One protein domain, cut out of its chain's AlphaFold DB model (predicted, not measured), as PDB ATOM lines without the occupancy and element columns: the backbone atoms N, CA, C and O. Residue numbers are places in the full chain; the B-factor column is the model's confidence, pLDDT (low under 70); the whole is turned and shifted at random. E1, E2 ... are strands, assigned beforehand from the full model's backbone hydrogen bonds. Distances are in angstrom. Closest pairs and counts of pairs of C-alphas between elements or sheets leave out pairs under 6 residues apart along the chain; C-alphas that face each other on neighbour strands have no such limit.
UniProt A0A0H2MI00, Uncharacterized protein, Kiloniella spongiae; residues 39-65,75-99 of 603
ATOM      1  N   THR A  39       5.925 -17.994 -35.685       45.78
ATOM      2  CA  THR A  39       5.065 -16.794 -35.633       45.78
ATOM      3  C   THR A  39       3.821 -16.917 -36.506       45.78
ATOM      4  O   THR A  39       2.866 -16.158 -36.351       45.78
ATOM      5  N   ASN A  40       3.819 -17.897 -37.412       49.91
ATOM      6  CA  ASN A  40       2.738 -18.165 -38.348       49.91
ATOM      7  C   ASN A  40       1.769 -19.245 -37.821       49.91
ATOM      8  O   ASN A  40       0.804 -19.600 -38.501       49.91
ATOM      9  N   VAL A  41       1.981 -19.748 -36.599       51.94
ATOM     10  CA  VAL A  41       1.015 -20.565 -35.852       51.94
ATOM     11  C   VAL A  41      -0.059 -19.643 -35.270       51.94
ATOM     12  O   VAL A  41       0.102 -19.064 -34.198       51.94
ATOM     13  N   ARG A  42      -1.174 -19.503 -35.996       65.12
ATOM     14  CA  ARG A  42      -2.281 -18.599 -35.622       65.12
ATOM     15  C   ARG A  42      -3.080 -19.071 -34.405       65.12
ATOM     16  O   ARG A  42      -3.712 -18.249 -33.756       65.12
ATOM     17  N   PHE A  43      -3.016 -20.358 -34.069       66.88
ATOM     18  CA  PHE A  43      -3.566 -20.906 -32.831       66.88
ATOM     19  C   PHE A  43      -2.600 -21.912 -32.198       66.88
ATOM     20  O   PHE A  43      -1.977 -22.733 -32.874       66.88
ATOM     21  N   ARG A  44      -2.494 -21.859 -30.870       70.69
ATOM     22  CA  ARG A  44      -1.644 -22.732 -30.056       70.69
ATOM     23  C   ARG A  44      -2.480 -23.274 -28.905       70.69
ATOM     24  O   ARG A  44      -2.556 -22.648 -27.851       70.69
ATOM     25  N   THR A  45      -3.066 -24.446 -29.094       75.75
ATOM     26  CA  THR A  45      -3.891 -25.086 -28.067       75.75
ATOM     27  C   THR A  45      -3.055 -26.123 -27.334       75.75
ATOM     28  O   THR A  45      -2.462 -27.007 -27.953       75.75
ATOM     29  N   THR A  46      -2.959 -25.999 -26.011       82.38
ATOM     30  CA  THR A  46      -2.278 -26.990 -25.169       82.38
ATOM     31  C   THR A  46      -3.334 -27.829 -24.474       82.38
ATOM     32  O   THR A  46      -4.202 -27.279 -23.804       82.38
ATOM     33  N   TYR A  47      -3.238 -29.142 -24.638       84.44
ATOM     34  CA  TYR A  47      -4.073 -30.126 -23.970       84.44
ATOM     35  C   TYR A  47      -3.213 -30.929 -22.996       84.44
ATOM     36  O   TYR A  47      -2.110 -31.358 -23.350       84.44
ATOM     37  N   TYR A  48      -3.716 -31.167 -21.789       89.62
ATOM     38  CA  TYR A  48      -3.092 -32.089 -20.842       89.62
ATOM     39  C   TYR A  48      -3.946 -33.343 -20.741       89.62
ATOM     40  O   TYR A  48      -5.140 -33.256 -20.485       89.62
ATOM     41  N   PHE A  49      -3.333 -34.498 -20.959       89.06
ATOM     42  CA  PHE A  49      -3.970 -35.805 -20.945       89.06
ATOM     43  C   PHE A  49      -3.487 -36.538 -19.701       89.06
ATOM     44  O   PHE A  49      -2.322 -36.926 -19.627       89.06
ATOM     45  N   ARG A  50      -4.367 -36.719 -18.726       90.50
ATOM     46  CA  ARG A  50      -4.127 -37.563 -17.560       90.50
ATOM     47  C   ARG A  50      -4.595 -38.977 -17.890       90.50
ATOM     48  O   ARG A  50      -5.764 -39.173 -18.208       90.50
ATOM     49  N   VAL A  51      -3.696 -39.946 -17.828       88.75
ATOM     50  CA  VAL A  51      -4.002 -41.374 -17.970       88.75
ATOM     51  C   VAL A  51      -3.758 -42.013 -16.618       88.75
ATOM     52  O   VAL A  51      -2.655 -41.894 -16.087       88.75
ATOM     53  N   PHE A  52      -4.769 -42.668 -16.060       88.88
ATOM     54  CA  PHE A  52      -4.687 -43.216 -14.714       88.88
ATOM     55  C   PHE A  52      -5.346 -44.594 -14.649       88.88
ATOM     56  O   PHE A  52      -6.478 -44.774 -15.095       88.88
ATOM     57  N   ASP A  53      -4.636 -45.585 -14.111       87.44
ATOM     58  CA  ASP A  53      -5.212 -46.907 -13.857       87.44
ATOM     59  C   ASP A  53      -5.806 -46.938 -12.442       87.44
ATOM     60  O   ASP A  53      -5.156 -46.522 -11.481       87.44
ATOM     61  N   VAL A  54      -7.020 -47.466 -12.295       87.44
ATOM     62  CA  VAL A  54      -7.728 -47.606 -11.017       87.44
ATOM     63  C   VAL A  54      -8.088 -49.063 -10.752       87.44
ATOM     64  O   VAL A  54      -8.483 -49.790 -11.663       87.44
ATOM     65  N   CYS A  55      -8.007 -49.485  -9.492       86.31
ATOM     66  CA  CYS A  55      -8.714 -50.675  -9.022       86.31
ATOM     67  C   CYS A  55     -10.057 -50.234  -8.459       86.31
ATOM     68  O   CYS A  55     -10.087 -49.627  -7.390       86.31
ATOM     69  N   GLY A  56     -11.146 -50.495  -9.177       77.62
ATOM     70  CA  GLY A  56     -12.475 -50.027  -8.791       77.62
ATOM     71  C   GLY A  56     -13.395 -49.836  -9.991       77.62
ATOM     72  O   GLY A  56     -12.941 -49.623 -11.115       77.62
ATOM     73  N   GLY A  57     -14.703 -49.882  -9.748       62.16
ATOM     74  CA  GLY A  57     -15.670 -49.404 -10.729       62.16
ATOM     75  C   GLY A  57     -15.597 -47.880 -10.820       62.16
ATOM     76  O   GLY A  57     -15.816 -47.193  -9.825       62.16
ATOM     77  N   LEU A  58     -15.325 -47.347 -12.012       58.50
ATOM     78  CA  LEU A  58     -15.665 -45.960 -12.321       58.50
ATOM     79  C   LEU A  58     -17.197 -45.880 -12.341       58.50
ATOM     80  O   LEU A  58     -17.819 -46.426 -13.251       58.50
ATOM     81  N   GLN A  59     -17.809 -45.270 -11.324       57.28
ATOM     82  CA  GLN A  59     -19.230 -44.928 -11.373       57.28
ATOM     83  C   GLN A  59     -19.392 -43.707 -12.294       57.28
ATOM     84  O   GLN A  59     -18.795 -42.671 -11.999       57.28
ATOM     85  N   PRO A  60     -20.166 -43.798 -13.390       51.22
ATOM     86  CA  PRO A  60     -20.299 -42.710 -14.363       51.22
ATOM     87  C   PRO A  60     -21.274 -41.596 -13.926       51.22
ATOM     88  O   PRO A  60     -21.579 -40.711 -14.720       51.22
ATOM     89  N   ASP A  61     -21.785 -41.630 -12.691       50.53
ATOM     90  CA  ASP A  61     -22.800 -40.692 -12.202       50.53
ATOM     91  C   ASP A  61     -22.195 -39.450 -11.526       50.53
ATOM     92  O   ASP A  61     -22.012 -39.400 -10.308       50.53
ATOM     93  N   ASP A  62     -22.040 -38.376 -12.303       48.53
ATOM     94  CA  ASP A  62     -21.768 -37.004 -11.829       48.53
ATOM     95  C   ASP A  62     -22.940 -36.383 -11.007       48.53
ATOM     96  O   ASP A  62     -23.032 -35.164 -10.858       48.53
ATOM     97  N   SER A  63     -23.881 -37.184 -10.484       45.56
ATOM     98  CA  SER A  63     -25.197 -36.699 -10.029       45.56
ATOM     99  C   SER A  63     -25.635 -37.070  -8.600       45.56
ATOM    100  O   SER A  63     -26.648 -36.532  -8.145       45.56
ATOM    101  N   LYS A  64     -24.915 -37.927  -7.848       41.38
ATOM    102  CA  LYS A  64     -25.385 -38.387  -6.511       41.38
ATOM    103  C   LYS A  64     -24.389 -38.461  -5.344       41.38
ATOM    104  O   LYS A  64     -24.779 -38.907  -4.270       41.38
ATOM    105  N   LEU A  65     -23.158 -37.961  -5.475       45.53
ATOM    106  CA  LEU A  65     -22.170 -37.971  -4.373       45.53
ATOM    107  C   LEU A  65     -22.061 -36.654  -3.572       45.53
ATOM    108  O   LEU A  65     -21.107 -36.458  -2.823       45.53
ATOM    109  N   PRO A  75     -10.728 -30.125  -7.543       49.62
ATOM    110  CA  PRO A  75     -11.514 -30.497  -8.729       49.62
ATOM    111  C   PRO A  75     -10.873 -31.622  -9.572       49.62
ATOM    112  O   PRO A  75     -11.320 -31.902 -10.678       49.62
ATOM    113  N   PHE A  76      -9.809 -32.262  -9.073       48.53
ATOM    114  CA  PHE A  76      -9.033 -33.299  -9.762       48.53
ATOM    115  C   PHE A  76      -9.428 -34.731  -9.368       48.53
ATOM    116  O   PHE A  76      -8.801 -35.689  -9.826       48.53
ATOM    117  N   VAL A  77     -10.417 -34.896  -8.487       51.75
ATOM    118  CA  VAL A  77     -10.853 -36.206  -7.992       51.75
ATOM    119  C   VAL A  77     -12.378 -36.247  -7.958       51.75
ATOM    120  O   VAL A  77     -12.986 -35.921  -6.940       51.75
ATOM    121  N   ASN A  78     -12.997 -36.722  -9.046       52.78
ATOM    122  CA  ASN A  78     -14.274 -37.420  -8.888       52.78
ATOM    123  C   ASN A  78     -13.987 -38.592  -7.932       52.78
ATOM    124  O   ASN A  78     -13.064 -39.367  -8.212       52.78
ATOM    125  N   PRO A  79     -14.669 -38.692  -6.777       51.97
ATOM    126  CA  PRO A  79     -14.326 -39.675  -5.761       51.97
ATOM    127  C   PRO A  79     -14.561 -41.079  -6.313       51.97
ATOM    128  O   PRO A  79     -15.697 -41.523  -6.451       51.97
ATOM    129  N   ILE A  80     -13.471 -41.784  -6.624       56.62
ATOM    130  CA  ILE A  80     -13.512 -43.196  -7.004       56.62
ATOM    131  C   ILE A  80     -13.977 -43.956  -5.759       56.62
ATOM    132  O   ILE A  80     -13.204 -44.142  -4.818       56.62
ATOM    133  N   VAL A  81     -15.252 -44.343  -5.718       59.31
ATOM    134  CA  VAL A  81     -15.873 -44.935  -4.524       59.31
ATOM    135  C   VAL A  81     -15.173 -46.259  -4.200       59.31
ATOM    136  O   VAL A  81     -15.360 -47.265  -4.880       59.31
ATOM    137  N   GLY A  82     -14.323 -46.237  -3.171       62.69
ATOM    138  CA  GLY A  82     -13.530 -47.387  -2.726       62.69
ATOM    139  C   GLY A  82     -12.331 -47.759  -3.609       62.69
ATOM    140  O   GLY A  82     -11.706 -48.783  -3.341       62.69
ATOM    141  N   GLY A  83     -11.989 -46.973  -4.636       68.75
ATOM    142  CA  GLY A  83     -10.933 -47.335  -5.586       68.75
ATOM    143  C   GLY A  83      -9.611 -46.592  -5.402       68.75
ATOM    144  O   GLY A  83      -9.574 -45.385  -5.168       68.75
ATOM    145  N   ARG A  84      -8.498 -47.320  -5.554       80.62
ATOM    146  CA  ARG A  84      -7.131 -46.774  -5.495       80.62
ATOM    147  C   ARG A  84      -6.607 -46.498  -6.905       80.62
ATOM    148  O   ARG A  84      -6.653 -47.386  -7.756       80.62
ATOM    149  N   ILE A  85      -6.047 -45.305  -7.120       84.12
ATOM    150  CA  ILE A  85      -5.236 -44.998  -8.308       84.12
ATOM    151  C   ILE A  85      -3.894 -45.737  -8.182       84.12
ATOM    152  O   ILE A  85      -3.204 -45.618  -7.167       84.12
ATOM    153  N   LEU A  86      -3.551 -46.523  -9.200       87.31
ATOM    154  CA  LEU A  86      -2.336 -47.339  -9.274       87.31
ATOM    155  C   LEU A  86      -1.216 -46.612 -10.010       87.31
ATOM    156  O   LEU A  86      -0.064 -46.631  -9.587       87.31
ATOM    157  N   THR A  87      -1.581 -45.984 -11.123       89.75
ATOM    158  CA  THR A  87      -0.708 -45.212 -12.001       89.75
ATOM    159  C   THR A  87      -1.407 -43.893 -12.303       89.75
ATOM    160  O   THR A  87      -2.630 -43.857 -12.420       89.75
ATOM    161  N   ASP A  88      -0.646 -42.809 -12.407       91.25
ATOM    162  CA  ASP A  88      -1.157 -41.492 -12.786       91.25
ATOM    163  C   ASP A  88      -0.090 -40.796 -13.634       91.25
ATOM    164  O   ASP A  88       1.000 -40.482 -13.152       91.25
ATOM    165  N   SER A  89      -0.380 -40.627 -14.920       90.44
ATOM    166  CA  SER A  89       0.552 -40.133 -15.931       90.44
ATOM    167  C   SER A  89      -0.042 -38.920 -16.632       90.44
ATOM    168  O   SER A  89      -1.077 -39.027 -17.290       90.44
ATOM    169  N   LEU A  90       0.625 -37.768 -16.535       92.25
ATOM    170  CA  LEU A  90       0.184 -36.526 -17.170       92.25
ATOM    171  C   LEU A  90       1.030 -36.209 -18.410       92.25
ATOM    172  O   LEU A  90       2.175 -35.770 -18.315       92.25
ATOM    173  N   TYR A  91       0.438 -36.381 -19.586       88.19
ATOM    174  CA  TYR A  91       1.030 -36.029 -20.874       88.19
ATOM    175  C   TYR A  91       0.589 -34.624 -21.295       88.19
ATOM    176  O   TYR A  91      -0.547 -34.220 -21.050       88.19
ATOM    177  N   ARG A  92       1.456 -33.871 -21.978       90.06
ATOM    178  CA  ARG A  92       1.137 -32.534 -22.504       90.06
ATOM    179  C   ARG A  92       1.282 -32.512 -24.019       90.06
ATOM    180  O   ARG A  92       2.399 -32.533 -24.532       90.06
ATOM    181  N   PHE A  93       0.164 -32.377 -24.719       82.44
ATOM    182  CA  PHE A  93       0.113 -32.247 -26.170       82.44
ATOM    183  C   PHE A  93      -0.093 -30.783 -26.557       82.44
ATOM    184  O   PHE A  93      -0.931 -30.080 -25.997       82.44
ATOM    185  N   ARG A  94       0.678 -30.303 -27.534       81.94
ATOM    186  CA  ARG A  94       0.557 -28.945 -28.071       81.94
ATOM    187  C   ARG A  94       0.111 -29.043 -29.524       81.94
ATOM    188  O   ARG A  94       0.910 -29.391 -30.385       81.94
ATOM    189  N   MET A  95      -1.147 -28.709 -29.788       74.56
ATOM    190  CA  MET A  95      -1.668 -28.591 -31.144       74.56
ATOM    191  C   MET A  95      -1.348 -27.201 -31.697       74.56
ATOM    192  O   MET A  95      -1.624 -26.175 -31.073       74.56
ATOM    193  N   THR A  96      -0.758 -27.180 -32.885       74.81
ATOM    194  CA  THR A  96      -0.417 -25.970 -33.638       74.81
ATOM    195  C   THR A  96      -0.843 -26.162 -35.079       74.81
ATOM    196  O   THR A  96      -0.608 -27.231 -35.640       74.81
ATOM    197  N   GLY A  97      -1.418 -25.138 -35.697       68.94
ATOM    198  CA  GLY A  97      -1.814 -25.200 -37.098       68.94
ATOM    199  C   GLY A  97      -1.748 -23.843 -37.781       68.94
ATOM    200  O   GLY A  97      -1.645 -22.793 -37.141       68.94
ATOM    201  N   LYS A  98      -1.760 -23.901 -39.112       69.69
ATOM    202  CA  LYS A  98      -1.675 -22.750 -40.009       69.69
ATOM    203  C   LYS A  98      -3.039 -22.595 -40.666       69.69
ATOM    204  O   LYS A  98      -3.481 -23.493 -41.374       69.69
ATOM    205  N   ALA A  99      -3.703 -21.480 -40.395       65.31
ATOM    206  CA  ALA A  99      -5.001 -21.135 -40.960       65.31
ATOM    207  C   ALA A  99      -4.930 -19.762 -41.625       65.31
ATOM    208  O   ALA A  99      -4.127 -18.912 -41.224       65.31
TER     209      ALA A  99
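AT A GLANCE: This is residues 39 to 65 and 75 to 99 of the 603 residues of an uncharacterized protein of Kiloniella spongiae (UniProt A0A0H2MI00). The model is one long, narrow, twisted ribbon of two antiparallel strands, E1 and E2, side by side over nearly their whole length. At the end of the ribbon where E1 ends and E2 begins, residues 56 to 65 and 75 to 83, with no named element, turn away from the ribbon, and a cut separates them. The printed part has 52 residues, with no named helix and two named strands, E1 then E2, in a sheet of order E1 - E2; the class is all strand. It is extended, with a radius of gyration of the C-alphas of 16.6 A, and elongated, with spans of 49 by 25 by 15 A.

IN THESE COORDINATES: E2, residues 84 to 97, is the longest strand by residues and measures 38.6 A from first to last C-alpha. It bends by 55 degrees at residue 87, and its last C-alpha, of Gly 97, is at (-1.814, -25.200, -37.098). E1, residues 43 to 55, measures 38.5 A and begins with the C-alpha of Phe 43 at (-3.566, -20.906, -32.831).

HOW THE PARTS SIT: E1 and E2 are antiparallel neighbours, with 164 degrees between their directions. C-alphas 44 and 96 face each other at 5.0 A, C-alphas 50 and 90 at 4.5 A, and C-alphas 55 and 84 at 5.5 A. N 49 and O 91 are within hydrogen-bond range at 2.8 A, and N 84 and O 55 at 3.3 A.

THE WHOLE: The two C-alphas farthest apart, of Asn 40 and Gly 82, are 48.9 A apart. Residues 66 to 74 are not printed; C-alphas 65 and 75 are 13.7 A apart across this cut, which lies in the link from E1 to E2. Mean pLDDT of the printed part is 70.2; it is under 70 at residues 39 to 43, 57 to 65, 75 to 83 and 97 to 99.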